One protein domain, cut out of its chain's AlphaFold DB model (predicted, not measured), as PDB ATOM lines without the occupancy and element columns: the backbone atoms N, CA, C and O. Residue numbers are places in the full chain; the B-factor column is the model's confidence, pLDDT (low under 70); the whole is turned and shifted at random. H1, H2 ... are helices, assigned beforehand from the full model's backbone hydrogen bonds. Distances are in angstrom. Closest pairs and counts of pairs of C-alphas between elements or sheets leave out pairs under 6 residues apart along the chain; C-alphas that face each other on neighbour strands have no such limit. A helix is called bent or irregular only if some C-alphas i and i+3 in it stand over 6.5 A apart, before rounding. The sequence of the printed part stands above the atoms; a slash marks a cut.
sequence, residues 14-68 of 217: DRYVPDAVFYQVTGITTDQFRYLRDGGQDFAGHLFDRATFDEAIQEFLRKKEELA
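AT A GLANCE: This is residues 14 to 68 of the 217 residues of the protein "Type II restriction endonuclease" of Streptococcus oralis (UniProt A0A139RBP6). A long helix, H3, sticks out as a free arm from a small, loose body in which two short helices, H1 and H2, make a corner, with H1 set across the beginning of H2. After H2 a long loop, residues 39 to 49, swings out and folds back past the end of H2 before H3 sets off away from the body, residues 51 to 68 standing free. The printed part has 55 residues with three named helices, in the order H1, H2, H3, and no named strand; its class is all helix. The whole is loose, with a radius of gyration of the C-alphas of 13.7 A, and elongated, spanning 43 by 26 by 16 A, the arm making much of the length.

IN THESE COORDINATES: The printed part begins at Asp 14, whose C-alpha is at (16.217, 43.136, 51.064). H1 holds residues 19 to 26, and its first and last C-alphas are 10.3 A apart. H2 holds residues 30 to 38, beginning with C-alpha 30 at (22.063, 41.507, 50.634), and is 11.8 A from first to last C-alpha. H3, the longest helix, holds residues 50 to 66; it measures 24.3 A from C-alpha 50 at (13.013, 53.847, 42.874) to C-alpha 66 at (-4.644, 38.956, 35.253).

HOW THE PARTS SIT: H1 and H2 only just touch, with 3 pairs of C-alphas within 8 A. Their closest C-alphas, those of Asp 19 and Thr 30, are 6.1 A apart. Their lines stand at a steep tilt of 66 degrees, they run the same way, and their centres are 13.2 A apart. H3 touches no helix: it is apart from H1 and also apart from H2, which it follows in the chain. In H1, H2 and H3 every O i to N i+4 pair is within hydrogen-bond range, and no helix is bent or irregular.

THE WHOLE: The C-alphas of Gln 41 and Ala 68, the two farthest apart in the domain, are 44.4 A apart, while those of the first and last printed residues, Asp 14 and Ala 68, are 26.0 A apart. Residues 51 to 68, of which 51 to 66 belong to H3, stand free. Without them the body has 37 residues, spans 27 by 19 by 14 A and has a radius of gyration of 10.4 A. The link from H1 to H2 is tight, with 3 residues, and the link from H2 to H3 is long, with 11 residues. The printed part has no cut. The mean pLDDT of the printed part is 91.4, and no printed residue is under 70; H1 has a mean of 86.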
ATOM      1  N   ASP A  14      15.171  43.884  50.365       89.62
ATOM      2  CA  ASP A  14      16.217  43.136  51.064       89.62
ATOM      3  C   ASP A  14      15.738  42.383  52.318       89.62
ATOM      4  O   ASP A  14      16.506  41.639  52.918       89.62
ATOM      5  N   ARG A  15      14.483  42.584  52.738       90.00
ATOM      6  CA  ARG A  15      13.875  41.934  53.910       90.00
ATOM      7  C   ARG A  15      12.894  40.824  53.547       90.00
ATOM      8  O   ARG A  15      12.526  40.047  54.420       90.00
ATOM      9  N   TYR A  16      12.448  40.767  52.294       87.75
ATOM     10  CA  TYR A  16      11.441  39.799  51.850       87.75
ATOM     11  C   TYR A  16      12.031  38.444  51.466       87.75
ATOM     12  O   TYR A  16      11.300  37.458  51.418       87.75
ATOM     13  N   VAL A  17      13.328  38.391  51.166       84.62
ATOM     14  CA  VAL A  17      13.994  37.195  50.648       84.62
ATOM     15  C   VAL A  17      15.107  36.790  51.615       84.62
ATOM     16  O   VAL A  17      15.939  37.637  51.941       84.62
ATOM     17  N   PRO A  18      15.171  35.521  52.061       89.69
ATOM     18  CA  PRO A  18      16.290  35.036  52.865       89.69
ATOM     19  C   PRO A  18      17.636  35.244  52.156       89.69
ATOM     20  O   PRO A  18      17.745  34.981  50.957       89.69
ATOM     21  N   ASP A  19      18.682  35.634  52.891       91.12
ATOM     22  CA  ASP A  19      19.998  35.977  52.319       91.12
ATOM     23  C   ASP A  19      20.582  34.873  51.422       91.12
ATOM     24  O   ASP A  19      21.152  35.152  50.366       91.12
ATOM     25  N   ALA A  20      20.409  33.604  51.811       88.69
ATOM     26  CA  ALA A  20      20.879  32.462  51.030       88.69
ATOM     27  C   ALA A  20      20.183  32.372  49.660       88.69
ATOM     28  O   ALA A  20      20.844  32.176  48.639       88.69
ATOM     29  N   VAL A  21      18.862  32.571  49.631       84.94
ATOM     30  CA  VAL A  21      18.059  32.581  48.401       84.94
ATOM     31  C   VAL A  21      18.405  33.807  47.556       84.94
ATOM     32  O   VAL A  21      18.582  33.695  46.342       84.94
ATOM     33  N   PHE A  22      18.564  34.971  48.192       88.56
ATOM     34  CA  PHE A  22      18.948  36.207  47.517       88.56
ATOM     35  C   PHE A  22      20.281  36.042  46.781       88.56
ATOM     36  O   PHE A  22      20.373  36.334  45.586       88.56
ATOM     37  N   TYR A  23      21.293  35.507  47.466       88.88
ATOM     38  CA  TYR A  23      22.605  35.243  46.881       88.88
ATOM     39  C   TYR A  23      22.533  34.214  45.751       88.88
ATOM     40  O   TYR A  23      23.118  34.421  44.689       88.88
ATOM     41  N   GLN A  24      21.776  33.132  45.938       83.50
ATOM     42  CA  GLN A  24      21.607  32.094  44.922       83.50
ATOM     43  C   GLN A  24      21.025  32.642  43.609       83.50
ATOM     44  O   GLN A  24      21.425  32.203  42.530       83.50
ATOM     45  N   VAL A  25      20.075  33.576  43.690       81.25
ATOM     46  CA  VAL A  25      19.385  34.132  42.516       81.25
ATOM     47  C   VAL A  25      20.164  35.288  41.891       81.25
ATOM     48  O   VAL A  25      20.278  35.354  40.668       81.25
ATOM     49  N   THR A  26      20.690  36.201  42.709       84.62
ATOM     50  CA  THR A  26      21.291  37.459  42.231       84.62
ATOM     51  C   THR A  26      22.806  37.384  42.047       84.62
ATOM     52  O   THR A  26      23.374  38.189  41.311       84.62
ATOM     53  N   GLY A  27      23.473  36.431  42.705       88.31
ATOM     54  CA  GLY A  27      24.931  36.318  42.740       88.31
ATOM     55  C   GLY A  27      25.634  37.352  43.630       88.31
ATOM     56  O   GLY A  27      26.863  37.377  43.650       88.31
ATOM     57  N   ILE A  28      24.889  38.196  44.351       92.94
ATOM     58  CA  ILE A  28      25.424  39.182  45.297       92.94
ATOM     59  C   ILE A  28      24.764  39.020  46.666       92.94
ATOM     60  O   ILE A  28      23.655  38.501  46.780       92.94
ATOM     61  N   THR A  29      25.443  39.442  47.727       95.50
ATOM     62  CA  THR A  29      24.861  39.433  49.072       95.50
ATOM     63  C   THR A  29      23.870  40.578  49.248       95.50
ATOM     64  O   THR A  29      23.925  41.597  48.554       95.50
ATOM     65  N   THR A  30      22.996  40.450  50.239       95.12
ATOM     66  CA  THR A  30      22.063  41.507  50.634       95.12
ATOM     67  C   THR A  30      22.790  42.803  51.019       95.12
ATOM     68  O   THR A  30      22.334  43.892  50.682       95.12
ATOM     69  N   ASP A  31      23.969  42.712  51.642       94.81
ATOM     70  CA  ASP A  31      24.794  43.884  51.965       94.81
ATOM     71  C   ASP A  31      25.390  44.548  50.722       94.81
ATOM     72  O   ASP A  31      25.406  45.775  50.626       94.81
ATOM     73  N   GLN A  32      25.823  43.759  49.733       95.38
ATOM     74  CA  GLN A  32      26.234  44.299  48.438       95.38
ATOM     75  C   GLN A  32      25.058  44.992  47.750       95.38
ATOM     76  O   GLN A  32      25.216  46.101  47.251       95.38
ATOM     77  N   PHE A  33      23.864  44.397  47.775       95.56
ATOM     78  CA  PHE A  33      22.659  45.035  47.250       95.56
ATOM     79  C   PHE A  33      22.344  46.362  47.960       95.56
ATOM     80  O   PHE A  33      22.119  47.368  47.284       95.56
ATOM     81  N   ARG A  34      22.402  46.407  49.301       95.06
ATOM     82  CA  ARG A  34      22.233  47.644  50.088       95.06
ATOM     83  C   ARG A  34      23.266  48.695  49.709       95.06
ATOM     84  O   ARG A  34      22.896  49.837  49.484       95.06
ATOM     85  N   TYR A  35      24.531  48.315  49.545       95.69
ATOM     86  CA  TYR A  35      25.577  49.232  49.091       95.69
ATOM     87  C   TYR A  35      25.289  49.801  47.690       95.69
ATOM     88  O   TYR A  35      25.475  50.993  47.457       95.69
ATOM     89  N   LEU A  36      24.777  48.985  46.759       95.50
ATOM     90  CA  LEU A  36      24.380  49.451  45.423       95.50
ATOM     91  C   LEU A  36      23.147  50.375  45.458       95.50
ATOM     92  O   LEU A  36      23.047  51.304  44.652       95.50
ATOM     93  N   ARG A  37      22.211  50.129  46.383       95.69
ATOM     94  CA  ARG A  37      20.971  50.902  46.560       95.69
ATOM     95  C   ARG A  37      21.196  52.225  47.294       95.69
ATOM     96  O   ARG A  37      20.728  53.261  46.824       95.69
ATOM     97  N   ASP A  38      21.901  52.176  48.415       95.25
ATOM     98  CA  ASP A  38      21.993  53.248  49.412       95.25
ATOM     99  C   ASP A  38      23.337  53.989  49.359       95.25
ATOM    100  O   ASP A  38      23.441  55.114  49.841       95.25
ATOM    101  N   GLY A  39      24.357  53.378  48.752       93.81
ATOM    102  CA  GLY A  39      25.711  53.919  48.702       93.81
ATOM    103  C   GLY A  39      26.540  53.597  49.943       93.81
ATOM    104  O   GLY A  39      26.154  52.825  50.820       93.81
ATOM    105  N   GLY A  40      27.725  54.190  50.004       92.00
ATOM    106  CA  GLY A  40      28.656  54.098  51.119       92.00
ATOM    107  C   GLY A  40      29.758  55.145  50.993       92.00
ATOM    108  O   GLY A  40      29.625  56.114  50.252       92.00
ATOM    109  N   GLN A  41      30.858  54.958  51.724       89.38
ATOM    110  CA  GLN A  41      31.903  55.978  51.871       89.38
ATOM    111  C   GLN A  41      32.473  56.492  50.533       89.38
ATOM    112  O   GLN A  41      32.723  57.688  50.410       89.38
ATOM    113  N   ASP A  42      32.602  55.612  49.534       93.44
ATOM    114  CA  ASP A  42      33.222  55.920  48.237       93.44
ATOM    115  C   ASP A  42      32.247  55.815  47.047       93.44
ATOM    116  O   ASP A  42      32.653  55.904  45.886       93.44
ATOM    117  N   PHE A  43      30.953  55.604  47.303       95.12
ATOM    118  CA  PHE A  43      29.950  55.400  46.260       95.12
ATOM    119  C   PHE A  43      28.614  56.029  46.647       95.12
ATOM    120  O   PHE A  43      28.067  55.729  47.699       95.12
ATOM    121  N   ALA A  44      28.053  56.865  45.772       92.50
ATOM    122  CA  ALA A  44      26.819  57.597  46.062       92.50
ATOM    123  C   ALA A  44      25.547  56.725  46.093       92.50
ATOM    124  O   ALA A  44      24.495  57.226  46.475       92.50
ATOM    125  N   GLY A  45      25.620  55.449  45.698       93.25
ATOM    126  CA  GLY A  45      24.450  54.570  45.682       93.25
ATOM    127  C   GLY A  45      23.515  54.831  44.506       93.25
ATOM    128  O   GLY A  45      23.934  55.289  43.442       93.25
ATOM    129  N   HIS A  46      22.232  54.534  44.723       91.50
ATOM    130  CA  HIS A  46      21.114  54.869  43.841       91.50
ATOM    131  C   HIS A  46      21.239  54.343  42.403       91.50
ATOM    132  O   HIS A  46      20.783  54.986  41.460       91.50
ATOM    133  N   LEU A  47      21.804  53.141  42.221       94.62
ATOM    134  CA  LEU A  47      21.806  52.481  40.905       94.62
ATOM    135  C   LEU A  47      20.406  52.118  40.403       94.62
ATOM    136  O   LEU A  47      20.220  51.885  39.210       94.62
ATOM    137  N   PHE A  48      19.436  52.042  41.310       93.25
ATOM    138  CA  PHE A  48      18.057  51.707  40.999       93.25
ATOM    139  C   PHE A  48      17.207  52.973  41.030       93.25
ATOM    140  O   PHE A  48      17.149  53.663  42.050       93.25
ATOM    141  N   ASP A  49      16.503  53.247  39.934       95.06
ATOM    142  CA  ASP A  49      15.447  54.252  39.947       95.06
ATOM    143  C   ASP A  49      14.264  53.719  40.758       95.06
ATOM    144  O   ASP A  49      13.596  52.762  40.361       95.06
ATOM    145  N   ARG A  50      14.027  54.320  41.928       93.75
ATOM    146  CA  ARG A  50      13.013  53.847  42.874       93.75
ATOM    147  C   ARG A  50      11.616  53.829  42.264       93.75
ATOM    148  O   ARG A  50      10.903  52.851  42.450       93.75
ATOM    149  N   ALA A  51      11.236  54.894  41.558       95.12
ATOM    150  CA  ALA A  51       9.903  55.004  40.974       95.12
ATOM    151  C   ALA A  51       9.661  53.884  39.955       95.12
ATOM    152  O   ALA A  51       8.642  53.203  40.017       95.12
ATOM    153  N   THR A  52      10.633  53.636  39.078       94.69
ATOM    154  CA  THR A  52      10.577  52.552  38.092       94.69
ATOM    155  C   THR A  52      10.570  51.177  38.757       94.69
ATOM    156  O   THR A  52       9.807  50.311  38.341       94.69
ATOM    157  N   PHE A  53      11.396  50.953  39.785       93.81
ATOM    158  CA  PHE A  53      11.474  49.661  40.478       93.81
ATOM    159  C   PHE A  53      10.167  49.319  41.202       93.81
ATOM    160  O   PHE A  53       9.636  48.220  41.031       93.81
ATOM    161  N   ASP A  54       9.640  50.268  41.978       95.06
ATOM    162  CA  ASP A  54       8.400  50.095  42.736       95.06
ATOM    163  C   ASP A  54       7.213  49.886  41.772       95.06
ATOM    164  O   ASP A  54       6.417  48.967  41.968       95.06
ATOM    165  N   GLU A  55       7.133  50.653  40.677       95.50
ATOM    166  CA  GLU A  55       6.074  50.488  39.673       95.50
ATOM    167  C   GLU A  55       6.178  49.148  38.927       95.50
ATOM    168  O   GLU A  55       5.166  48.484  38.706       95.50
ATOM    169  N   ALA A  56       7.391  48.694  38.594       92.31
ATOM    170  CA  ALA A  56       7.602  47.407  37.931       92.31
ATOM    171  C   ALA A  56       7.120  46.223  38.787       92.31
ATOM    172  O   ALA A  56       6.550  45.269  38.252       92.31
ATOM    173  N   ILE A  57       7.299  46.285  40.112       90.94
ATOM    174  CA  ILE A  57       6.737  45.292  41.041       90.94
ATOM    175  C   ILE A  57       5.210  45.298  40.965       90.94
ATOM    176  O   ILE A  57       4.596  44.233  40.848       90.94
ATOM    177  N   GLN A  58       4.590  46.478  41.013       93.44
ATOM    178  CA  GLN A  58       3.132  46.586  40.989       93.44
ATOM    179  C   GLN A  58       2.540  46.107  39.664       93.44
ATOM    180  O   GLN A  58       1.540  45.382  39.683       93.44
ATOM    181  N   GLU A  59       3.172  46.440  38.535       93.00
ATOM    182  CA  GLU A  59       2.783  45.928  37.220       93.00
ATOM    183  C   GLU A  59       2.920  44.411  37.136       93.00
ATOM    184  O   GLU A  59       2.000  43.730  36.682       93.00
ATOM    185  N   PHE A  60       4.023  43.851  37.637       90.31
ATOM    186  CA  PHE A  60       4.195  42.403  37.668       90.31
ATOM    187  C   PHE A  60       3.106  41.721  38.505       90.31
ATOM    188  O   PHE A  60       2.561  40.700  38.090       90.31
ATOM    189  N   LEU A  61       2.748  42.276  39.668       88.75
ATOM    190  CA  LEU A  61       1.675  41.734  40.504       88.75
ATOM    191  C   LEU A  61       0.296  41.862  39.836       88.75
ATOM    192  O   LEU A  61      -0.489  40.918  39.910       88.75
ATOM    193  N   ARG A  62       0.012  42.972  39.136       91.31
ATOM    194  CA  ARG A  62      -1.206  43.128  38.316       91.31
ATOM    195  C   ARG A  62      -1.275  42.071  37.215       91.31
ATOM    196  O   ARG A  62      -2.272  41.361  37.123       91.31
ATOM    197  N   LYS A  63      -0.205  41.917  36.431       90.56
ATOM    198  CA  LYS A  63      -0.131  40.915  35.360       90.56
ATOM    199  C   LYS A  63      -0.213  39.492  35.893       90.56
ATOM    200  O   LYS A  63      -0.869  38.656  35.282       90.56
ATOM    201  N   LYS A  64       0.392  39.214  37.051       87.06
ATOM    202  CA  LYS A  64       0.276  37.914  37.721       87.06
ATOM    203  C   LYS A  64      -1.186  37.582  38.015       87.06
ATOM    204  O   LYS A  64      -1.579  36.455  37.759       87.06
ATOM    205  N   GLU A  65      -1.958  38.520  38.558       88.06
ATOM    206  CA  GLU A  65      -3.386  38.322  38.853       88.06
ATOM    207  C   GLU A  65      -4.225  38.179  37.574       88.06
ATOM    208  O   GLU A  65      -5.052  37.275  37.487       88.06
ATOM    209  N   GLU A  66      -3.975  39.016  36.563       89.50
ATOM    210  CA  GLU A  66      -4.644  38.956  35.253       89.50
ATOM    211  C   GLU A  66      -4.442  37.599  34.554       89.50
ATOM    212  O   GLU A  66      -5.368  37.055  33.949       89.50
ATOM    213  N   LEU A  67      -3.239  37.031  34.676       88.19
ATOM    214  CA  LEU A  67      -2.821  35.792  34.015       88.19
ATOM    215  C   LEU A  67      -2.870  34.562  34.941       88.19
ATOM    216  O   LEU A  67      -2.241  33.542  34.661       88.19
ATOM    217  N   ALA A  68      -3.573  34.651  36.074       84.38
ATOM    218  CA  ALA A  68      -3.530  33.620  37.109       84.38
ATOM    219  C   ALA A  68      -4.387  32.376  36.792       84.38
ATOM    220  O   ALA A  68      -4.162  31.311  37.366       84.38
TER     221      ALA A  68